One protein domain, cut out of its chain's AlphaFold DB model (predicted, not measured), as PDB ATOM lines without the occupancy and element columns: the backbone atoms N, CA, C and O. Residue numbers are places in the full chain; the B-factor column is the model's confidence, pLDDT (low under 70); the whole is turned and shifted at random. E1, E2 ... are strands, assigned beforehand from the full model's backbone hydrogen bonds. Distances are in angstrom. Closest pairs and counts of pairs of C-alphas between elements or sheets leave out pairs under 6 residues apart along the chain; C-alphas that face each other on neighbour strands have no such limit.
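AT A GLANCE: This is residues 46 to 214 of the 216 residues of an uncharacterized protein of Ignavibacteria bacterium RIFOXYD12_FULL_36_8 (UniProt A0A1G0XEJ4). Eight strands, E1 and E4 to E10, ring one axis as a closed barrel, and the short E2 and E3 are paired onto E4 outside the ring. The ring is closed by the short E1, between E4 and E10, while the far end of the E7 and E8 hairpin, residues 153 to 158, sticks out free. The printed part has 169 residues, no named helix and ten strands, E1 to E10 in order along the chain; the class is all strand, and the neighbour pairs are antiparallel. The whole is compact, with a radius of gyration of the C-alphas of 16.6 A and spans of 47 by 37 by 31 A.

HOW THE PARTS SIT: Round the ring run E1, residues 46 to 51, E4, residues 72 to 88, E5, residues 99 to 110, E6, residues 116 to 124, E7, residues 135 to 154, E8, residues 157 to 175, E9, residues 183 to 195, and E10, residues 204 to 214, then back to E1. N 80 and O 103, 2.8 A apart, are within hydrogen-bond range between E4 and E5, as are N 104 and O 121, 2.8 A, between E5 and E6. N 120 and O 140, 2.9 A, do the same for E6 and E7, N 152 and O 159, 2.9 A, for E7 and E8, and N 166 and O 190, 2.8 A, for E8 and E9. E9 and E10 have N 187 and O 210 at 2.9 A. The ring closes with N 47 and O 209, 2.9 A, between E10 and E1, and N 48 and O 85, 2.9 A, between E1 and E4. E2, residues 59 to 61, and E3, residues 64 to 67, lie on the same side of E4 as E1, with N 60 and O 79 at 2.8 A and N 66 and O 74 at 2.9 A. E3 to E10 form a meander, each strand the antiparallel neighbour of the one before. E7 bends by 104 degrees at residue 151 and E8 by 74 degrees at residue 171. E1 and E7 are apart.

IN THESE COORDINATES: E1 begins at C-alpha 46, (277.901, 263.530, 384.389). E8 measures 45.9 A from first to last C-alpha, E4 40.6 A, E9 36.9 A, E7 36.8 A, E5 32.5 A and E10 30.5 A. E7 ends at C-alpha 154, (288.109, 289.987, 392.189), and E10 at C-alpha 214, (281.200, 249.069, 382.225).

THE WHOLE: The two C-alphas farthest apart, those of Pro 69 and Asn 90, are 51.6 A apart. The printed part has no cut and no long link. Its mean pLDDT is 87.5, and residues 53 to 60 and 126 to 132 are under 70.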
ATOM      1  N   THR A  46     277.362 262.210 384.748       97.81
ATOM      2  CA  THR A  46     277.901 263.530 384.389       97.81
ATOM      3  C   THR A  46     279.100 263.842 385.265       97.81
ATOM      4  O   THR A  46     279.121 263.404 386.415       97.81
ATOM      5  N   ILE A  47     280.058 264.611 384.749       95.69
ATOM      6  CA  ILE A  47     281.220 265.053 385.521       95.69
ATOM      7  C   ILE A  47     281.358 266.562 385.542       95.69
ATOM      8  O   ILE A  47     281.009 267.255 384.577       95.69
ATOM      9  N   LYS A  48     281.929 267.041 386.640       95.38
ATOM     10  CA  LYS A  48     282.496 268.374 386.760       95.38
ATOM     11  C   LYS A  48     283.885 268.269 387.352       95.38
ATOM     12  O   LYS A  48     284.057 267.635 388.391       95.38
ATOM     13  N   ASP A  49     284.829 268.937 386.715       91.88
ATOM     14  CA  ASP A  49     286.207 268.970 387.165       91.88
ATOM     15  C   ASP A  49     286.559 270.364 387.672       91.88
ATOM     16  O   ASP A  49     286.230 271.378 387.041       91.88
ATOM     17  N   PHE A  50     287.208 270.416 388.829       89.12
ATOM     18  CA  PHE A  50     287.524 271.655 389.524       89.12
ATOM     19  C   PHE A  50     288.994 271.698 389.940       89.12
ATOM     20  O   PHE A  50     289.549 270.674 390.356       89.12
ATOM     21  N   PRO A  51     289.619 272.890 389.928       83.25
ATOM     22  CA  PRO A  51     290.934 273.051 390.519       83.25
ATOM     23  C   PRO A  51     290.835 272.807 392.026       83.25
ATOM     24  O   PRO A  51     289.885 273.238 392.687       83.25
ATOM     25  N   VAL A  52     291.826 272.121 392.579       77.19
ATOM     26  CA  VAL A  52     291.844 271.816 394.010       77.19
ATOM     27  C   VAL A  52     292.272 273.064 394.785       77.19
ATOM     28  O   VAL A  52     293.332 273.622 394.493       77.19
ATOM     29  N   PRO A  53     291.481 273.531 395.768       58.22
ATOM     30  CA  PRO A  53     291.886 274.649 396.604       58.22
ATOM     31  C   PRO A  53     293.053 274.246 397.528       58.22
ATOM     32  O   PRO A  53     293.247 273.058 397.812       58.22
ATOM     33  N   PRO A  54     293.818 275.214 398.064       47.09
ATOM     34  CA  PRO A  54     294.829 274.951 399.092       47.09
ATOM     35  C   PRO A  54     294.256 274.081 400.233       47.09
ATOM     36  O   PRO A  54     293.088 274.263 400.587       47.09
ATOM     37  N   PRO A  55     295.023 273.149 400.841       49.38
ATOM     38  CA  PRO A  55     296.484 273.148 400.978       49.38
ATOM     39  C   PRO A  55     297.252 272.295 399.956       49.38
ATOM     40  O   PRO A  55     298.473 272.189 400.072       49.38
ATOM     41  N   TYR A  56     296.584 271.675 398.982       51.72
ATOM     42  CA  TYR A  56     297.293 270.936 397.939       51.72
ATOM     43  C   TYR A  56     298.076 271.930 397.066       51.72
ATOM     44  O   TYR A  56     297.509 272.944 396.651       51.72
ATOM     45  N   PRO A  57     299.382 271.713 396.813       55.47
ATOM     46  CA  PRO A  57     300.114 272.571 395.891       55.47
ATOM     47  C   PRO A  57     299.453 272.456 394.518       55.47
ATOM     48  O   PRO A  57     299.276 271.346 394.037       55.47
ATOM     49  N   TYR A  58     299.088 273.574 393.878       56.28
ATOM     50  CA  TYR A  58     298.428 273.551 392.561       56.28
ATOM     51  C   TYR A  58     299.180 272.683 391.531       56.28
ATOM     52  O   TYR A  58     298.553 272.064 390.678       56.28
ATOM     53  N   ALA A  59     300.509 272.581 391.657       60.03
ATOM     54  CA  ALA A  59     301.345 271.678 390.878       60.03
ATOM     55  C   ALA A  59     301.846 270.487 391.719       60.03
ATOM     56  O   ALA A  59     302.456 270.665 392.773       60.03
ATOM     57  N   ILE A  60     301.636 269.277 391.198       62.84
ATOM     58  CA  ILE A  60     302.253 268.020 391.655       62.84
ATOM     59  C   ILE A  60     303.700 267.946 391.163       62.84
ATOM     60  O   ILE A  60     304.602 267.565 391.905       62.84
ATOM     61  N   ASP A  61     303.911 268.313 389.898       71.25
ATOM     62  CA  ASP A  61     305.202 268.276 389.216       71.25
ATOM     63  C   ASP A  61     305.284 269.497 388.286       71.25
ATOM     64  O   ASP A  61     304.423 269.645 387.413       71.25
ATOM     65  N   PRO A  62     306.286 270.385 388.435       70.56
ATOM     66  CA  PRO A  62     306.453 271.520 387.528       70.56
ATOM     67  C   PRO A  62     306.744 271.093 386.078       70.56
ATOM     68  O   PRO A  62     306.652 271.916 385.165       70.56
ATOM     69  N   GLY A  63     307.088 269.823 385.846       79.69
ATOM     70  CA  GLY A  63     307.365 269.272 384.532       79.69
ATOM     71  C   GLY A  63     308.563 269.940 383.859       79.69
ATOM     72  O   GLY A  63     309.476 270.473 384.492       79.69
ATOM     73  N   ILE A  64     308.579 269.890 382.528       85.12
ATOM     74  CA  ILE A  64     309.580 270.571 381.702       85.12
ATOM     75  C   ILE A  64     308.874 271.597 380.829       85.12
ATOM     76  O   ILE A  64     307.979 271.238 380.068       85.12
ATOM     77  N   LYS A  65     309.360 272.838 380.868       90.50
ATOM     78  CA  LYS A  65     308.949 273.922 379.975       90.50
ATOM     79  C   LYS A  65     310.115 274.353 379.090       90.50
ATOM     80  O   LYS A  65     311.220 274.580 379.586       90.50
ATOM     81  N   LYS A  66     309.886 274.455 377.781       93.25
ATOM     82  CA  LYS A  66     310.885 274.907 376.801       93.25
ATOM     83  C   LYS A  66     310.263 275.849 375.783       93.25
ATOM     84  O   LYS A  66     309.258 275.503 375.178       93.25
ATOM     85  N   TYR A  67     310.929 276.971 375.547       93.31
ATOM     86  CA  TYR A  67     310.646 277.852 374.419       93.31
ATOM     87  C   TYR A  67     311.420 277.359 373.201       93.31
ATOM     88  O   TYR A  67     312.634 277.133 373.277       93.31
ATOM     89  N   LEU A  68     310.713 277.136 372.102       93.81
ATOM     90  CA  LEU A  68     311.282 276.672 370.849       93.81
ATOM     91  C   LEU A  68     311.596 277.869 369.932       93.81
ATOM     92  O   LEU A  68     310.926 278.898 370.010       93.81
ATOM     93  N   PRO A  69     312.603 277.769 369.040       94.56
ATOM     94  CA  PRO A  69     312.984 278.879 368.159       94.56
ATOM     95  C   PRO A  69     311.887 279.351 367.196       94.56
ATOM     96  O   PRO A  69     312.000 280.440 366.645       94.56
ATOM     97  N   ASN A  70     310.862 278.530 366.962       92.06
ATOM     98  CA  ASN A  70     309.713 278.858 366.122       92.06
ATOM     99  C   ASN A  70     308.604 279.620 366.869       92.06
ATOM    100  O   ASN A  70     307.578 279.885 366.261       92.06
ATOM    101  N   GLY A  71     308.802 279.965 368.146       93.31
ATOM    102  CA  GLY A  71     307.810 280.670 368.963       93.31
ATOM    103  C   GLY A  71     306.916 279.750 369.796       93.31
ATOM    104  O   GLY A  71     306.240 280.235 370.698       93.31
ATOM    105  N   ASP A  72     306.961 278.435 369.574       95.69
ATOM    106  CA  ASP A  72     306.163 277.483 370.347       95.69
ATOM    107  C   ASP A  72     306.708 277.297 371.770       95.69
ATOM    108  O   ASP A  72     307.917 277.316 372.029       95.69
ATOM    109  N   ILE A  73     305.805 277.008 372.700       94.25
ATOM    110  CA  ILE A  73     306.099 276.650 374.083       94.25
ATOM    111  C   ILE A  73     305.731 275.182 374.292       94.25
ATOM    112  O   ILE A  73     304.579 274.769 374.158       94.25
ATOM    113  N   HIS A  74     306.722 274.372 374.648       93.62
ATOM    114  CA  HIS A  74     306.545 272.952 374.927       93.62
ATOM    115  C   HIS A  74     306.519 272.713 376.436       93.62
ATOM    116  O   HIS A  74     307.516 272.940 377.125       93.62
ATOM    117  N   TYR A  75     305.397 272.185 376.919       90.44
ATOM    118  CA  TYR A  75     305.207 271.654 378.263       90.44
ATOM    119  C   TYR A  75     305.202 270.132 378.223       90.44
ATOM    120  O   TYR A  75     304.495 269.520 377.422       90.44
ATOM    121  N   LYS A  76     305.960 269.496 379.109       90.62
ATOM    122  CA  LYS A  76     306.022 268.039 379.199       90.62
ATOM    123  C   LYS A  76     305.851 267.588 380.638       90.62
ATOM    124  O   LYS A  76     306.664 267.953 381.485       90.62
ATOM    125  N   LYS A  77     304.860 266.720 380.860       85.44
ATOM    126  CA  LYS A  77     304.542 266.089 382.151       85.44
ATOM    127  C   LYS A  77     304.323 267.094 383.290       85.44
ATOM    128  O   LYS A  77     304.785 266.860 384.399       85.44
ATOM    129  N   VAL A  78     303.637 268.201 383.020       84.94
ATOM    130  CA  VAL A  78     303.198 269.113 384.085       84.94
ATOM    131  C   VAL A  78     302.098 268.409 384.872       84.94
ATOM    132  O   VAL A  78     301.075 268.053 384.293       84.94
ATOM    133  N   GLY A  79     302.335 268.154 386.154       83.31
ATOM    134  CA  GLY A  79     301.398 267.475 387.042       83.31
ATOM    135  C   GLY A  79     300.576 268.478 387.842       83.31
ATOM    136  O   GLY A  79     301.161 269.364 388.464       83.31
ATOM    137  N   VAL A  80     299.256 268.321 387.901       82.75
ATOM    138  CA  VAL A  80     298.374 269.117 388.770       82.75
ATOM    139  C   VAL A  80     297.332 268.247 389.459       82.75
ATOM    140  O   VAL A  80     296.973 267.174 388.967       82.75
ATOM    141  N   TRP A  81     296.812 268.752 390.573       85.62
ATOM    142  CA  TRP A  81     295.657 268.162 391.233       85.62
ATOM    143  C   TRP A  81     294.352 268.701 390.657       85.62
ATOM    144  O   TRP A  81     294.193 269.906 390.458       85.62
ATOM    145  N   GLU A  82     293.391 267.808 390.481       87.25
ATOM    146  CA  GLU A  82     292.023 268.124 390.085       87.25
ATOM    147  C   GLU A  82     291.051 267.361 390.980       87.25
ATOM    148  O   GLU A  82     291.332 266.240 391.399       87.25
ATOM    149  N   TYR A  83     289.912 267.964 391.297       89.19
ATOM    150  CA  TYR A  83     288.808 267.248 391.919       89.19
ATOM    151  C   TYR A  83     287.729 266.992 390.876       89.19
ATOM    152  O   TYR A  83     287.159 267.940 390.333       89.19
ATOM    153  N   THR A  84     287.432 265.720 390.637       91.69
ATOM    154  CA  THR A  84     286.340 265.292 389.767       91.69
ATOM    155  C   THR A  84     285.136 264.950 390.631       91.69
ATOM    156  O   THR A  84     285.194 264.050 391.469       91.69
ATOM    157  N   GLU A  85     284.024 265.648 390.418       94.50
ATOM    158  CA  GLU A  85     282.713 265.267 390.939       94.50
ATOM    159  C   GLU A  85     281.930 264.549 389.840       94.50
ATOM    160  O   GLU A  85     281.646 265.136 388.794       94.50
ATOM    161  N   ALA A  86     281.537 263.302 390.091       94.88
ATOM    162  CA  ALA A  86     280.684 262.531 389.201       94.88
ATOM    163  C   ALA A  86     279.305 262.317 389.824       94.88
ATOM    164  O   ALA A  86     279.177 262.029 391.016       94.88
ATOM    165  N   ARG A  87     278.257 262.433 389.007       96.75
ATOM    166  CA  ARG A  87     276.875 262.176 389.422       96.75
ATOM    167  C   ARG A  87     276.165 261.253 388.456       96.75
ATOM    168  O   ARG A  87     276.297 261.434 387.247       96.75
ATOM    169  N   ASP A  88     275.387 260.319 388.991       94.94
ATOM    170  CA  ASP A  88     274.481 259.481 388.210       94.94
ATOM    171  C   ASP A  88     273.384 260.324 387.528       94.94
ATOM    172  O   ASP A  88     273.230 261.528 387.764       94.94
ATOM    173  N   LEU A  89     272.573 259.682 386.686       91.25
ATOM    174  CA  LEU A  89     271.474 260.355 385.980       91.25
ATOM    175  C   LEU A  89     270.358 260.880 386.904       91.25
ATOM    176  O   LEU A  89     269.519 261.658 386.456       91.25
ATOM    177  N   ASN A  90     270.340 260.475 388.176       94.00
ATOM    178  CA  ASN A  90     269.402 260.958 389.190       94.00
ATOM    179  C   ASN A  90     269.995 262.100 390.039       94.00
ATOM    180  O   ASN A  90     269.308 262.633 390.910       94.00
ATOM    181  N   GLY A  91     271.251 262.490 389.796       93.25
ATOM    182  CA  GLY A  91     271.963 263.535 390.529       93.25
ATOM    183  C   GLY A  91     272.663 263.066 391.810       93.25
ATOM    184  O   GLY A  91     273.223 263.903 392.527       93.25
ATOM    185  N   ASN A  92     272.671 261.764 392.106       95.50
ATOM    186  CA  ASN A  92     273.413 261.204 393.238       95.50
ATOM    187  C   ASN A  92     274.904 261.147 392.909       95.50
ATOM    188  O   ASN A  92     275.272 260.885 391.770       95.50
ATOM    189  N   ILE A  93     275.762 261.371 393.905       93.44
ATOM    190  CA  ILE A  93     277.217 261.274 393.729       93.44
ATOM    191  C   ILE A  93     277.590 259.823 393.411       93.44
ATOM    192  O   ILE A  93     277.179 258.920 394.139       93.44
ATOM    193  N   ASP A  94     278.386 259.618 392.362       91.75
ATOM    194  CA  ASP A  94     278.987 258.321 392.057       91.75
ATOM    195  C   ASP A  94     280.335 258.203 392.795       91.75
ATOM    196  O   ASP A  94     281.290 258.909 392.441       91.75
ATOM    197  N   PRO A  95     280.437 257.347 393.829       88.75
ATOM    198  CA  PRO A  95     281.643 257.228 394.641       88.75
ATOM    199  C   PRO A  95     282.780 256.479 393.936       88.75
ATOM    200  O   PRO A  95     283.908 256.538 394.414       88.75
ATOM    201  N   LEU A  96     282.513 255.767 392.835       89.50
ATOM    202  CA  LEU A  96     283.547 255.033 392.104       89.50
ATOM    203  C   LEU A  96     284.378 255.956 391.215       89.50
ATOM    204  O   LEU A  96     285.504 255.603 390.876       89.50
ATOM    205  N   ILE A  97     283.836 257.114 390.832       90.06
ATOM    206  CA  ILE A  97     284.513 258.098 389.975       90.06
ATOM    207  C   ILE A  97     284.874 259.371 390.748       90.06
ATOM    208  O   ILE A  97     285.917 259.967 390.489       90.06
ATOM    209  N   THR A  98     284.024 259.802 391.684       91.31
ATOM    210  CA  THR A  98     284.227 261.059 392.415       91.31
ATOM    211  C   THR A  98     285.472 260.994 393.286       91.31
ATOM    212  O   THR A  98     285.588 260.125 394.149       91.31
ATOM    213  N   GLY A  99     286.379 261.952 393.124       88.81
ATOM    214  CA  GLY A  99     287.592 261.977 393.921       88.81
ATOM    215  C   GLY A  99     288.644 262.962 393.446       88.81
ATOM    216  O   GLY A  99     288.481 263.693 392.471       88.81
ATOM    217  N   LEU A 100     289.745 262.960 394.192       88.25
ATOM    218  CA  LEU A 100     290.958 263.674 393.835       88.25
ATOM    219  C   LEU A 100     291.684 262.908 392.720       88.25
ATOM    220  O   LEU A 100     291.812 261.684 392.782       88.25
ATOM    221  N   MET A 101     292.174 263.632 391.723       88.00
ATOM    222  CA  MET A 101     292.840 263.108 390.537       88.00
ATOM    223  C   MET A 101     294.190 263.802 390.334       88.00
ATOM    224  O   MET A 101     294.319 265.016 390.500       88.00
ATOM    225  N   GLU A 102     295.192 263.026 389.937       88.56
ATOM    226  CA  GLU A 102     296.484 263.501 389.444       88.56
ATOM    227  C   GLU A 102     296.423 263.601 387.924       88.56
ATOM    228  O   GLU A 102     296.286 262.587 387.237       88.56
ATOM    229  N   ASN A 103     296.550 264.810 387.385       87.62
ATOM    230  CA  ASN A 103     296.574 265.050 385.948       87.62
ATOM    231  C   ASN A 103     297.977 265.414 385.486       87.62
ATOM    232  O   ASN A 103     298.550 266.393 385.951       87.62
ATOM    233  N   TYR A 104     298.499 264.671 384.515       88.62
ATOM    234  CA  TYR A 104     299.766 264.956 383.855       88.62
ATOM    235  C   TYR A 104     299.515 265.437 382.433       88.62
ATOM    236  O   TYR A 104     299.091 264.662 381.577       88.62
ATOM    237  N   LEU A 105     299.834 266.700 382.176       87.38
ATOM    238  CA  LEU A 105     299.661 267.378 380.900       87.38
ATOM    239  C   LEU A 105     300.980 267.423 380.118       87.38
ATOM    240  O   LEU A 105     302.040 267.760 380.653       87.38
ATOM    241  N   SER A 106     300.914 267.145 378.819       90.94
ATOM    242  CA  SER A 106     301.948 267.520 377.856       90.94
ATOM    243  C   SER A 106     301.311 268.239 376.671       90.94
ATOM    244  O   SER A 106     300.304 267.795 376.124       90.94
ATOM    245  N   THR A 107     301.887 269.362 376.264       91.94
ATOM    246  CA  THR A 107     301.352 270.176 375.172       91.94
ATOM    247  C   THR A 107     302.459 270.945 374.470       91.94
ATOM    248  O   THR A 107     303.504 271.244 375.052       91.94
ATOM    249  N   MET A 108     302.228 271.245 373.200       94.38
ATOM    250  CA  MET A 108     303.014 272.180 372.415       94.38
ATOM    251  C   MET A 108     302.044 273.259 371.964       94.38
ATOM    252  O   MET A 108     301.138 272.954 371.194       94.38
ATOM    253  N   ILE A 109     302.195 274.465 372.498       94.62
ATOM    254  CA  ILE A 109     301.309 275.590 372.199       94.62
ATOM    255  C   ILE A 109     302.063 276.667 371.439       94.62
ATOM    256  O   ILE A 109     303.235 276.909 371.711       94.62
ATOM    257  N   ASP A 110     301.379 277.330 370.524       95.75
ATOM    258  CA  ASP A 110     301.855 278.543 369.879       95.75
ATOM    259  C   ASP A 110     301.988 279.664 370.929       95.75
ATOM    260  O   ASP A 110     301.096 279.872 371.755       95.75
ATOM    261  N   GLY A 111     303.128 280.355 370.955       93.25
ATOM    262  CA  GLY A 111     303.420 281.366 371.976       93.25
ATOM    263  C   GLY A 111     302.610 282.660 371.850       93.25
ATOM    264  O   GLY A 111     302.527 283.406 372.824       93.25
ATOM    265  N   GLU A 112     302.012 282.934 370.687       93.44
ATOM    266  CA  GLU A 112     301.221 284.146 370.433       93.44
ATOM    267  C   GLU A 112     299.732 283.936 370.728       93.44
ATOM    268  O   GLU A 112     299.046 284.854 371.175       93.44
ATOM    269  N   THR A 113     299.221 282.731 370.484       94.12
ATOM    270  CA  THR A 113     297.790 282.397 370.580       94.12
ATOM    271  C   THR A 113     297.473 281.462 371.743       94.12
ATOM    272  O   THR A 113     296.350 281.458 372.247       94.12
ATOM    273  N   GLY A 114     298.443 280.665 372.191       93.25
ATOM    274  CA  GLY A 114     298.239 279.594 373.165       93.25
ATOM    275  C   GLY A 114     297.555 278.348 372.608       93.25
ATOM    276  O   GLY A 114     297.243 277.444 373.389       93.25
ATOM    277  N   ASP A 115     297.316 278.290 371.298       97.06
ATOM    278  CA  ASP A 115     296.660 277.165 370.636       97.06
ATOM    279  C   ASP A 115     297.626 276.014 370.406       97.06
ATOM    280  O   ASP A 115     298.812 276.215 370.148       97.06
ATOM    281  N   GLY A 116     297.124 274.784 370.462       95.94
ATOM    282  CA  GLY A 116     297.955 273.638 370.122       95.94
ATOM    283  C   GLY A 116     297.459 272.292 370.631       95.94
ATOM    284  O   GLY A 116     296.515 272.204 371.423       95.94
ATOM    285  N   PRO A 117     298.093 271.200 370.173       95.50
ATOM    286  CA  PRO A 117     297.783 269.862 370.643       95.50
ATOM    287  C   PRO A 117     298.140 269.690 372.121       95.50
ATOM    288  O   PRO A 117     299.197 270.119 372.596       95.50
ATOM    289  N   ALA A 118     297.279 268.981 372.836       92.88
ATOM    290  CA  ALA A 118     297.488 268.572 374.213       92.88
ATOM    291  C   ALA A 118     297.200 267.077 374.353       92.88
ATOM    292  O   ALA A 118     296.303 266.527 373.715       92.88
ATOM    293  N   ASN A 119     297.967 266.416 375.202       93.00
ATOM    294  CA  ASN A 119     297.689 265.065 375.647       93.00
ATOM    295  C   ASN A 119     297.984 264.957 377.132       93.00
ATOM    296  O   ASN A 119     298.735 265.755 377.703       93.00
ATOM    297  N   GLY A 120     297.402 263.949 377.753       91.38
ATOM    298  CA  GLY A 120     297.638 263.732 379.155       91.38
ATOM    299  C   GLY A 120     297.197 262.380 379.647       91.38
ATOM    300  O   GLY A 120     296.644 261.546 378.926       91.38
ATOM    301  N   LYS A 121     297.507 262.188 380.918       92.50
ATOM    302  CA  LYS A 121     297.155 261.016 381.697       92.50
ATOM    303  C   LYS A 121     296.555 261.486 383.008       92.50
ATOM    304  O   LYS A 121     297.134 262.360 383.651       92.50
ATOM    305  N   THR A 122     295.456 260.868 383.411       90.25
ATOM    306  CA  THR A 122     294.836 261.108 384.714       90.25
ATOM    307  C   THR A 122     294.891 259.831 385.536       90.25
ATOM    308  O   THR A 122     294.677 258.737 385.007       90.25
ATOM    309  N   VAL A 123     295.198 259.948 386.823       90.50
ATOM    310  CA  VAL A 123     295.188 258.824 387.765       90.50
ATOM    311  C   VAL A 123     294.418 259.233 389.011       90.50
ATOM    312  O   VAL A 123     294.600 260.349 389.489       90.50
ATOM    313  N   SER A 124     293.576 258.355 389.557       88.62
ATOM    314  CA  SER A 124     292.991 258.606 390.881       88.62
ATOM    315  C   SER A 124     294.099 258.776 391.917       88.62
ATOM    316  O   SER A 124     295.035 257.979 391.980       88.62
ATOM    317  N   ALA A 125     293.996 259.838 392.704       76.62
ATOM    318  CA  ALA A 125     294.997 260.219 393.680       76.62
ATOM    319  C   ALA A 125     295.171 259.161 394.770       76.62
ATOM    320  O   ALA A 125     294.199 258.750 395.406       76.62
ATOM    321  N   ASN A 126     296.423 258.831 395.086       66.06
ATOM    322  CA  ASN A 126     296.744 258.140 396.329       66.06
ATOM    323  C   ASN A 126     296.948 259.189 397.426       66.06
ATOM    324  O   ASN A 126     298.012 259.804 397.515       66.06
ATOM    325  N   VAL A 127     295.945 259.415 398.275       61.84
ATOM    326  CA  VAL A 127     296.115 260.305 399.432       61.84
ATOM    327  C   VAL A 127     297.034 259.614 400.454       61.84
ATOM    328  O   VAL A 127     296.714 258.507 400.896       61.84
ATOM    329  N   PRO A 128     298.171 260.218 400.862       54.69
ATOM    330  CA  PRO A 128     299.087 259.592 401.814       54.69
ATOM    331  C   PRO A 128     298.380 259.171 403.108       54.69
ATOM    332  O   PRO A 128     297.734 259.986 403.765       54.69
ATOM    333  N   GLY A 129     298.524 257.897 403.485       52.62
ATOM    334  CA  GLY A 129     297.881 257.324 404.673       52.62
ATOM    335  C   GLY A 129     296.504 256.698 404.431       52.62
ATOM    336  O   GLY A 129     295.912 256.196 405.385       52.62
ATOM    337  N   GLN A 130     296.010 256.684 403.190       56.97
ATOM    338  CA  GLN A 130     294.850 255.890 402.782       56.97
ATOM    339  C   GLN A 130     295.309 254.732 401.891       56.97
ATOM    340  O   GLN A 130     296.048 254.940 400.928       56.97
ATOM    341  N   GLU A 131     294.895 253.505 402.219       59.53
ATOM    342  CA  GLU A 131     295.007 252.399 401.268       59.53
ATOM    343  C   GLU A 131     294.034 252.650 400.120       59.53
ATOM    344  O   GLU A 131     292.840 252.866 400.332       59.53
ATOM    345  N   VAL A 132     294.560 252.640 398.899       65.69
ATOM    346  CA  VAL A 132     293.744 252.721 397.695       65.69
ATOM    347  C   VAL A 132     293.441 251.303 397.252       65.69
ATOM    348  O   VAL A 132     294.305 250.601 396.728       65.69
ATOM    349  N   GLU A 133     292.208 250.870 397.507       76.81
ATOM    350  CA  GLU A 133     291.749 249.535 397.122       76.81
ATOM    351  C   GLU A 133     291.669 249.393 395.597       76.81
ATOM    352  O   GLU A 133     291.988 248.330 395.071       76.81
ATOM    353  N   GLY A 134     291.324 250.468 394.879       85.81
ATOM    354  CA  GLY A 134     291.358 250.529 393.421       85.81
ATOM    355  C   GLY A 134     291.471 251.958 392.898       85.81
ATOM    356  O   GLY A 134     291.034 252.899 393.556       85.81
ATOM    357  N   PHE A 135     292.066 252.126 391.716       90.31
ATOM    358  CA  PHE A 135     292.241 253.434 391.075       90.31
ATOM    359  C   PHE A 135     291.905 253.404 389.582       90.31
ATOM    360  O   PHE A 135     292.067 252.380 388.908       90.31
ATOM    361  N   TRP A 136     291.472 254.550 389.054       93.12
ATOM    362  CA  TRP A 136     291.330 254.760 387.618       93.12
ATOM    363  C   TRP A 136     292.632 255.260 387.018       93.12
ATOM    364  O   TRP A 136     293.305 256.122 387.577       93.12
ATOM    365  N   GLU A 137     292.952 254.751 385.836       94.12
ATOM    366  CA  GLU A 137     293.989 255.301 384.973       94.12
ATOM    367  C   GLU A 137     293.378 255.647 383.620       94.12
ATOM    368  O   GLU A 137     292.835 254.763 382.953       94.12
ATOM    369  N   THR A 138     293.481 256.906 383.200       92.56
ATOM    370  CA  THR A 138     292.960 257.380 381.916       92.56
ATOM    371  C   THR A 138     294.060 258.001 381.065       92.56
ATOM    372  O   THR A 138     295.050 258.516 381.581       92.56
ATOM    373  N   ASN A 139     293.882 257.961 379.747       93.88
ATOM    374  CA  ASN A 139     294.682 258.742 378.806       93.88
ATOM    375  C   ASN A 139     293.752 259.541 377.903       93.88
ATOM    376  O   ASN A 139     292.629 259.104 377.624       93.88
ATOM    377  N   TRP A 140     294.233 260.689 377.441       92.00
ATOM    378  CA  TRP A 140     293.450 261.591 376.618       92.00
ATOM    379  C   TRP A 140     294.314 262.428 375.686       92.00
ATOM    380  O   TRP A 140     295.491 262.688 375.942       92.00
ATOM    381  N   GLU A 141     293.690 262.866 374.600       92.88
ATOM    382  CA  GLU A 141     294.258 263.772 373.611       92.88
ATOM    383  C   GLU A 141     293.201 264.814 373.237       92.88
ATOM    384  O   GLU A 141     291.995 264.553 373.311       92.88
ATOM    385  N   GLY A 142     293.649 265.996 372.830       93.19
ATOM    386  CA  GLY A 142     292.781 267.069 372.373       93.19
ATOM    387  C   GLY A 142     293.564 268.218 371.748       93.19
ATOM    388  O   GLY A 142     294.791 268.188 371.640       93.19
ATOM    389  N   TYR A 143     292.835 269.246 371.325       95.50
ATOM    390  CA  TYR A 143     293.410 270.469 370.776       95.50
ATOM    391  C   TYR A 143     292.871 271.678 371.538       95.50
ATOM    392  O   TYR A 143     291.660 271.902 371.597       95.50
ATOM    393  N   ARG A 144     293.781 272.433 372.153       94.81
ATOM    394  CA  ARG A 144     293.488 273.665 372.880       94.81
ATOM    395  C   ARG A 144     293.264 274.776 371.858       94.81
ATOM    396  O   ARG A 144     294.136 275.007 371.029       94.81
ATOM    397  N   SER A 145     292.104 275.426 371.929       97.12
ATOM    398  CA  SER A 145     291.697 276.489 370.998       97.12
ATOM    399  C   SER A 145     291.245 277.728 371.760       97.12
ATOM    400  O   SER A 145     290.410 277.616 372.661       97.12
ATOM    401  N   TYR A 146     291.776 278.889 371.404       96.19
ATOM    402  CA  TYR A 146     291.500 280.162 372.047       96.19
ATOM    403  C   TYR A 146     290.075 280.605 371.749       96.19
ATOM    404  O   TYR A 146     289.625 280.585 370.603       96.19
ATOM    405  N   ILE A 147     289.353 281.009 372.792       94.75
ATOM    406  CA  ILE A 147     287.950 281.423 372.677       94.75
ATOM    407  C   ILE A 147     287.714 282.881 373.072       94.75
ATOM    408  O   ILE A 147     286.640 283.411 372.793       94.75
ATOM    409  N   GLY A 148     288.704 283.551 373.672       93.44
ATOM    410  CA  GLY A 148     288.658 284.986 373.939       93.44
ATOM    411  C   GLY A 148     289.098 285.373 375.345       93.44
ATOM    412  O   GLY A 148     289.758 284.607 376.047       93.44
ATOM    413  N   THR A 149     288.709 286.583 375.743       93.69
ATOM    414  CA  THR A 149     288.988 287.161 377.059       93.69
ATOM    415  C   THR A 149     287.710 287.526 377.804       93.69
ATOM    416  O   THR A 149     286.661 287.765 377.207       93.69
ATOM    417  N   SER A 150     287.798 287.589 379.130       88.12
ATOM    418  CA  SER A 150     286.761 288.175 379.986       88.12
ATOM    419  C   SER A 150     287.414 288.789 381.211       88.12
ATOM    420  O   SER A 150     288.443 288.313 381.690       88.12
ATOM    421  N   GLU A 151     286.797 289.850 381.705       88.56
ATOM    422  CA  GLU A 151     287.207 290.554 382.909       88.56
ATOM    423  C   GLU A 151     286.451 289.983 384.114       88.56
ATOM    424  O   GLU A 151     285.236 289.778 384.047       88.56
ATOM    425  N   PHE A 152     287.165 289.727 385.207       80.12
ATOM    426  CA  PHE A 152     286.582 289.338 386.486       80.12
ATOM    427  C   PHE A 152     286.887 290.388 387.551       80.12
ATOM    428  O   PHE A 152     288.043 290.760 387.774       80.12
ATOM    429  N   ASP A 153     285.841 290.821 388.249       81.00
ATOM    430  CA  ASP A 153     285.951 291.617 389.466       81.00
ATOM    431  C   ASP A 153     286.337 290.701 390.636       81.00
ATOM    432  O   ASP A 153     285.500 289.982 391.186       81.00
ATOM    433  N   LEU A 154     287.616 290.709 391.019       77.00
ATOM    434  CA  LEU A 154     288.109 289.987 392.189       77.00
ATOM    435  C   LEU A 154     288.271 290.948 393.380       77.00
ATOM    436  O   LEU A 154     288.463 292.151 393.190       77.00
ATOM    437  N   PRO A 155     288.289 290.446 394.631       75.44
ATOM    438  CA  PRO A 155     288.557 291.275 395.813       75.44
ATOM    439  C   PRO A 155     289.892 292.039 395.764       75.44
ATOM    440  O   PRO A 155     290.070 293.022 396.477       75.44
ATOM    441  N   ILE A 156     290.828 291.582 394.927       75.25
ATOM    442  CA  ILE A 156     292.156 292.171 394.708       75.25
ATOM    443  C   ILE A 156     292.199 293.164 393.533       75.25
ATOM    444  O   ILE A 156     293.266 293.676 393.206       75.25
ATOM    445  N   GLY A 157     291.054 293.438 392.906       79.56
ATOM    446  CA  GLY A 157     290.926 294.284 391.725       79.56
ATOM    447  C   GLY A 157     290.398 293.528 390.508       79.56
ATOM    448  O   GLY A 157     290.141 292.324 390.546       79.56
ATOM    449  N   LYS A 158     290.230 294.266 389.413       83.94
ATOM    450  CA  LYS A 158     289.839 293.714 388.116       83.94
ATOM    451  C   LYS A 158     291.003 292.955 387.501       83.94
ATOM    452  O   LYS A 158     292.111 293.489 387.448       83.94
ATOM    453  N   LYS A 159     290.744 291.743 387.016       83.88
ATOM    454  CA  LYS A 159     291.727 290.952 386.273       83.88
ATOM    455  C   LYS A 159     291.135 290.483 384.951       83.88
ATOM    456  O   LYS A 159     290.007 289.992 384.920       83.88
ATOM    457  N   VAL A 160     291.896 290.643 383.875       88.62
ATOM    458  CA  VAL A 160     291.573 290.058 382.575       88.62
ATOM    459  C   VAL A 160     292.125 288.644 382.555       88.62
ATOM    460  O   VAL A 160     293.256 288.396 382.975       88.62
ATOM    461  N   TYR A 161     291.298 287.713 382.104       89.94
ATOM    462  CA  TYR A 161     291.741 286.365 381.812       89.94
ATOM    463  C   TYR A 161     291.451 286.025 380.356       89.94
ATOM    464  O   TYR A 161     290.438 286.431 379.780       89.94
ATOM    465  N   HIS A 162     292.361 285.237 379.809       93.06
ATOM    466  CA  HIS A 162     292.315 284.579 378.520       93.06
ATOM    467  C   HIS A 162     291.824 283.145 378.710       93.06
ATOM    468  O   HIS A 162     292.261 282.466 379.648       93.06
ATOM    469  N   TYR A 163     290.953 282.668 377.816       93.31
ATOM    470  CA  TYR A 163     290.443 281.302 377.895       93.31
ATOM    471  C   TYR A 163     290.546 280.534 376.595       93.31
ATOM    472  O   TYR A 163     290.396 281.068 375.495       93.31
ATOM    473  N   TRP A 164     290.725 279.232 376.768       95.62
ATOM    474  CA  TRP A 164     290.732 278.247 375.705       95.62
ATOM    475  C   TRP A 164     289.770 277.127 376.054       95.62
ATOM    476  O   TRP A 164     289.594 276.793 377.227       95.62
ATOM    477  N   THR A 165     289.211 276.496 375.033       96.06
ATOM    478  CA  THR A 165     288.535 275.207 375.182       96.06
ATOM    479  C   THR A 165     289.445 274.086 374.722       96.06
ATOM    480  O   THR A 165     290.131 274.212 373.708       96.06
ATOM    481  N   LEU A 166     289.399 272.973 375.441       95.38
ATOM    482  CA  LEU A 166     290.084 271.735 375.114       95.38
ATOM    483  C   LEU A 166     289.079 270.581 375.271       95.38
ATOM    484  O   LEU A 166     288.891 270.063 376.374       95.38
ATOM    485  N   PRO A 167     288.381 270.200 374.187       95.62
ATOM    486  CA  PRO A 167     287.565 268.995 374.167       95.62
ATOM    487  C   PRO A 167     288.471 267.770 374.272       95.62
ATOM    488  O   PRO A 167     289.425 267.636 373.503       95.62
ATOM    489  N   VAL A 168     288.163 266.870 375.200       93.00
ATOM    490  CA  VAL A 168     288.938 265.653 375.444       93.00
ATOM    491  C   VAL A 168     288.027 264.437 375.472       93.00
ATOM    492  O   VAL A 168     286.885 264.475 375.941       93.00
ATOM    493  N   LYS A 169     288.568 263.330 374.971       92.50
ATOM    494  CA  LYS A 169     287.974 262.003 375.104       92.50
ATOM    495  C   LYS A 169     288.917 261.155 375.931       92.50
ATOM    496  O   LYS A 169     290.078 260.994 375.556       92.50
ATOM    497  N   LEU A 170     288.418 260.632 377.042       91.94
ATOM    498  CA  LEU A 170     289.194 259.818 377.961       91.94
ATOM    499  C   LEU A 170     288.722 258.374 377.888       91.94
ATOM    500  O   LEU A 170     287.520 258.093 377.924       91.94
ATOM    501  N   VAL A 171     289.686 257.460 377.837       93.38
ATOM    502  CA  VAL A 171     289.452 256.034 378.071       93.38
ATOM    503  C   VAL A 171     290.171 255.655 379.352       93.38
ATOM    504  O   VAL A 171     291.381 255.853 379.469       93.38
ATOM    505  N   GLY A 172     289.403 255.153 380.313       92.81
ATOM    506  CA  GLY A 172     289.852 254.777 381.640       92.81
ATOM    507  C   GLY A 172     289.818 253.274 381.871       92.81
ATOM    508  O   GLY A 172     288.916 252.577 381.402       92.81
ATOM    509  N   HIS A 173     290.781 252.788 382.643       94.94
ATOM    510  CA  HIS A 173     290.848 251.407 383.104       94.94
ATOM    511  C   HIS A 173     290.935 251.381 384.626       94.94
ATOM    512  O   HIS A 173     291.841 251.992 385.197       94.94
ATOM    513  N   GLY A 174     289.999 250.681 385.260       93.56
ATOM    514  CA  GLY A 174     290.014 250.451 386.697       93.56
ATOM    515  C   GLY A 174     290.981 249.323 387.045       93.56
ATOM    516  O   GLY A 174     291.057 248.305 386.344       93.56
ATOM    517  N   LYS A 175     291.768 249.523 388.102       91.38
ATOM    518  CA  LYS A 175     292.770 248.567 388.586       91.38
ATOM    519  C   LYS A 175     292.595 248.369 390.085       91.38
ATOM    520  O   LYS A 175     292.727 249.335 390.833       91.38
ATOM    521  N   GLY A 176     292.370 247.126 390.506       90.19
ATOM    522  CA  GLY A 176     292.177 246.774 391.916       90.19
ATOM    523  C   GLY A 176     290.785 247.102 392.465       90.19
ATOM    524  O   GLY A 176     290.006 247.846 391.865       90.19
ATOM    525  N   GLY A 177     290.479 246.520 393.626       88.62
ATOM    526  CA  GLY A 177     289.268 246.815 394.389       88.62
ATOM    527  C   GLY A 177     287.992 246.475 393.624       88.62
ATOM    528  O   GLY A 177     287.962 245.556 392.808       88.62
ATOM    529  N   VAL A 178     286.932 247.242 393.886       89.12
ATOM    530  CA  VAL A 178     285.623 247.074 393.230       89.12
ATOM    531  C   VAL A 178     285.680 247.394 391.733       89.12
ATOM    532  O   VAL A 178     284.901 246.839 390.971       89.12
ATOM    533  N   ILE A 179     286.609 248.248 391.298       91.44
ATOM    534  CA  ILE A 179     286.695 248.708 389.905       91.44
ATOM    535  C   ILE A 179     287.648 247.880 389.034       91.44
ATOM    536  O   ILE A 179     287.908 248.251 387.887       91.44
ATOM    537  N   ASP A 180     288.193 246.772 389.543       92.00
ATOM    538  CA  ASP A 180     289.154 245.962 388.795       92.00
ATOM    539  C   ASP A 180     288.573 245.504 387.448       92.00
ATOM    540  O   ASP A 180     287.465 244.973 387.373       92.00
ATOM    541  N   LYS A 181     289.333 245.722 386.368       90.75
ATOM    542  CA  LYS A 181     288.969 245.405 384.970       90.75
ATOM    543  C   LYS A 181     287.793 246.201 384.403       90.75
ATOM    544  O   LYS A 181     287.484 246.016 383.224       90.75
ATOM    545  N   MET A 182     287.180 247.108 385.162       93.88
ATOM    546  CA  MET A 182     286.174 248.018 384.621       93.88
ATOM    547  C   MET A 182     286.779 248.947 383.562       93.88
ATOM    548  O   MET A 182     287.957 249.314 383.604       93.88
ATOM    549  N   GLN A 183     285.950 249.338 382.595       94.88
ATOM    550  CA  GLN A 183     286.318 250.299 381.553       94.88
ATOM    551  C   GLN A 183     285.445 251.537 381.655       94.88
ATOM    552  O   GLN A 183     284.226 251.408 381.723       94.88
ATOM    553  N   MET A 184     286.054 252.713 381.581       94.88
ATOM    554  CA  MET A 184     285.379 254.004 381.639       94.88
ATOM    555  C   MET A 184     285.610 254.795 380.350       94.88
ATOM    556  O   MET A 184     286.693 254.754 379.770       94.88
ATOM    557  N   PHE A 185     284.595 255.530 379.914       95.69
ATOM    558  CA  PHE A 185     284.643 256.420 378.758       95.69
ATOM    559  C   PHE A 185     284.071 257.768 379.167       95.69
ATOM    560  O   PHE A 185     282.970 257.817 379.714       95.69
ATOM    561  N   ILE A 186     284.803 258.848 378.906       94.88
ATOM    562  CA  ILE A 186     284.389 260.212 379.253       94.88
ATOM    563  C   ILE A 186     284.588 261.116 378.042       94.88
ATOM    564  O   ILE A 186     285.628 261.068 377.384       94.88
ATOM    565  N   GLU A 187     283.614 261.981 377.790       95.75
ATOM    566  CA  GLU A 187     283.761 263.157 376.941       95.75
ATOM    567  C   GLU A 187     283.569 264.403 377.809       95.75
ATOM    568  O   GLU A 187     282.515 264.588 378.424       95.75
ATOM    569  N   THR A 188     284.592 265.252 377.888       93.94
ATOM    570  CA  THR A 188     284.549 266.503 378.661       93.94
ATOM    571  C   THR A 188     285.185 267.631 377.870       93.94
ATOM    572  O   THR A 188     286.003 267.410 376.975       93.94
ATOM    573  N   THR A 189     284.761 268.856 378.154       95.75
ATOM    574  CA  THR A 189     285.416 270.059 377.642       95.75
ATOM    575  C   THR A 189     286.066 270.775 378.805       95.75
ATOM    576  O   THR A 189     285.379 271.252 379.709       95.75
ATOM    577  N   LEU A 190     287.392 270.870 378.758       93.00
ATOM    578  CA  LEU A 190     288.150 271.680 379.694       93.00
ATOM    579  C   LEU A 190     288.136 273.129 379.213       93.00
ATOM    580  O   LEU A 190     288.414 273.410 378.047       93.00
ATOM    581  N   THR A 191     287.816 274.050 380.113       93.19
ATOM    582  CA  THR A 191     288.030 275.485 379.916       93.19
ATOM    583  C   THR A 191     289.284 275.867 380.681       93.19
ATOM    584  O   THR A 191     289.330 275.709 381.898       93.19
ATOM    585  N   ILE A 192     290.301 276.329 379.965       90.19
ATOM    586  CA  ILE A 192     291.631 276.641 380.494       90.19
ATOM    587  C   ILE A 192     291.745 278.148 380.667       90.19
ATOM    588  O   ILE A 192     291.348 278.885 379.772       90.19
ATOM    589  N   PHE A 193     292.313 278.588 381.785       88.19
ATOM    590  CA  PHE A 193     292.397 279.985 382.191       88.19
ATOM    591  C   PHE A 193     293.858 280.417 382.304       88.19
ATOM    592  O   PHE A 193     294.667 279.729 382.930       88.19
ATOM    593  N   SER A 194     294.175 281.574 381.732       88.75
ATOM    594  CA  SER A 194     295.438 282.294 381.910       88.75
ATOM    595  C   SER A 194     295.135 283.763 382.174       88.75
ATOM    596  O   SER A 194     294.098 284.251 381.735       88.75
ATOM    597  N   ASP A 195     295.999 284.462 382.892       88.69
ATOM    598  CA  ASP A 195     295.910 285.913 383.052       88.69
ATOM    599  C   ASP A 195     297.003 286.610 382.231       88.69
ATOM    600  O   ASP A 195     297.883 285.948 381.681       88.69
ATOM    601  N   ASP A 196     296.946 287.938 382.146       87.06
ATOM    602  CA  ASP A 196     297.880 288.731 381.333       87.06
ATOM    603  C   ASP A 196     299.360 288.509 381.705       87.06
ATOM    604  O   ASP A 196     300.224 288.521 380.829       87.06
ATOM    605  N   ASP A 197     299.664 288.273 382.987       86.00
ATOM    606  CA  ASP A 197     301.041 288.083 383.470       86.00
ATOM    607  C   ASP A 197     301.599 286.701 383.100       86.00
ATOM    608  O   ASP A 197     302.816 286.500 383.069       86.00
ATOM    609  N   HIS A 198     300.712 285.744 382.830       85.94
ATOM    610  CA  HIS A 198     301.054 284.361 382.532       85.94
ATOM    611  C   HIS A 198     300.640 283.946 381.122       85.94
ATOM    612  O   HIS A 198     300.663 282.758 380.840       85.94
ATOM    613  N   PHE A 199     300.253 284.852 380.224       86.69
ATOM    614  CA  PHE A 199     299.832 284.465 378.876       86.69
ATOM    615  C   PHE A 199     300.996 283.846 378.065       86.69
ATOM    616  O   PHE A 199     302.095 284.408 378.073       86.69
ATOM    617  N   PRO A 200     300.800 282.731 377.318       89.12
ATOM    618  CA  PRO A 200     299.580 281.923 377.144       89.12
ATOM    619  C   PRO A 200     299.518 280.668 378.049       89.12
ATOM    620  O   PRO A 200     298.917 279.639 377.713       89.12
ATOM    621  N   GLU A 201     300.185 280.693 379.191       85.81
ATOM    622  CA  GLU A 201     300.382 279.556 380.086       85.81
ATOM    623  C   GLU A 201     299.122 279.233 380.904       85.81
ATOM    624  O   GLU A 201     298.486 280.141 381.444       85.81
ATOM    625  N   PRO A 202     298.733 277.951 381.032       82.31
ATOM    626  CA  PRO A 202     297.578 277.570 381.838       82.31
ATOM    627  C   PRO A 202     297.850 277.787 383.336       82.31
ATOM    628  O   PRO A 202     298.823 277.258 383.870       82.31
ATOM    629  N   ILE A 203     296.966 278.515 384.024       81.69
ATOM    630  CA  ILE A 203     296.996 278.702 385.487       81.69
ATOM    631  C   ILE A 203     296.093 277.675 386.171       81.69
ATOM    632  O   ILE A 203     296.480 277.045 387.150       81.69
ATOM    633  N   PHE A 204     294.874 277.516 385.658       82.56
ATOM    634  CA  PHE A 204     293.912 276.520 386.120       82.56
ATOM    635  C   PHE A 204     292.938 276.172 384.995       82.56
ATOM    636  O   PHE A 204     292.909 276.821 383.945       82.56
ATOM    637  N   TRP A 205     292.115 275.157 385.221       88.12
ATOM    638  CA  TRP A 205     291.011 274.819 384.337       88.12
ATOM    639  C   TRP A 205     289.816 274.296 385.117       88.12
ATOM    640  O   TRP A 205     289.928 273.931 386.285       88.12
ATOM    641  N   VAL A 206     288.669 274.282 384.450       91.12
ATOM    642  CA  VAL A 206     287.459 273.596 384.905       91.12
ATOM    643  C   VAL A 206     286.943 272.707 383.785       91.12
ATOM    644  O   VAL A 206     287.050 273.065 382.611       91.12
ATOM    645  N   GLY A 207     286.367 271.566 384.139       93.00
ATOM    646  CA  GLY A 207     285.808 270.600 383.198       93.00
ATOM    647  C   GLY A 207     284.310 270.430 383.390       93.00
ATOM    648  O   GLY A 207     283.796 270.516 384.504       93.00
ATOM    649  N   ASN A 208     283.593 270.192 382.296       96.19
ATOM    650  CA  ASN A 208     282.225 269.683 382.341       96.19
ATOM    651  C   ASN A 208     282.047 268.647 381.237       96.19
ATOM    652  O   ASN A 208     282.421 268.880 380.082       96.19
ATOM    653  N   GLY A 209     281.427 267.526 381.586       96.31
ATOM    654  CA  GLY A 209     281.297 266.417 380.659       96.31
ATOM    655  C   GLY A 209     280.323 265.344 381.101       96.31
ATOM    656  O   GLY A 209     279.552 265.492 382.052       96.31
ATOM    657  N   SER A 210     280.370 264.237 380.379       96.94
ATOM    658  CA  SER A 210     279.596 263.040 380.681       96.94
ATOM    659  C   SER A 210     280.352 261.794 380.262       96.94
ATOM    660  O   SER A 210     281.279 261.848 379.452       96.94
ATOM    661  N   GLY A 211     279.955 260.667 380.823       96.56
ATOM    662  CA  GLY A 211     280.604 259.405 380.552       96.56
ATOM    663  C   GLY A 211     279.782 258.216 380.998       96.56
ATOM    664  O   GLY A 211     278.627 258.328 381.418       96.56
ATOM    665  N   PHE A 212     280.402 257.053 380.872       96.38
ATOM    666  CA  PHE A 212     279.892 255.815 381.428       96.38
ATOM    667  C   PHE A 212     281.037 254.860 381.758       96.38
ATOM    668  O   PHE A 212     282.097 254.912 381.128       96.38
ATOM    669  N   TYR A 213     280.814 253.950 382.703       95.31
ATOM    670  CA  TYR A 213     281.682 252.789 382.901       95.31
ATOM    671  C   TYR A 213     280.921 251.479 382.730       95.31
ATOM    672  O   TYR A 213     279.695 251.415 382.841       95.31
ATOM    673  N   LYS A 214     281.676 250.438 382.387       94.12
ATOM    674  CA  LYS A 214     281.200 249.069 382.225       94.12
ATOM    675  C   LYS A 214     281.728 248.231 383.375       94.12
ATOM    676  O   LYS A 214     282.942 248.080 383.517       94.12
TER     677      LYS A 214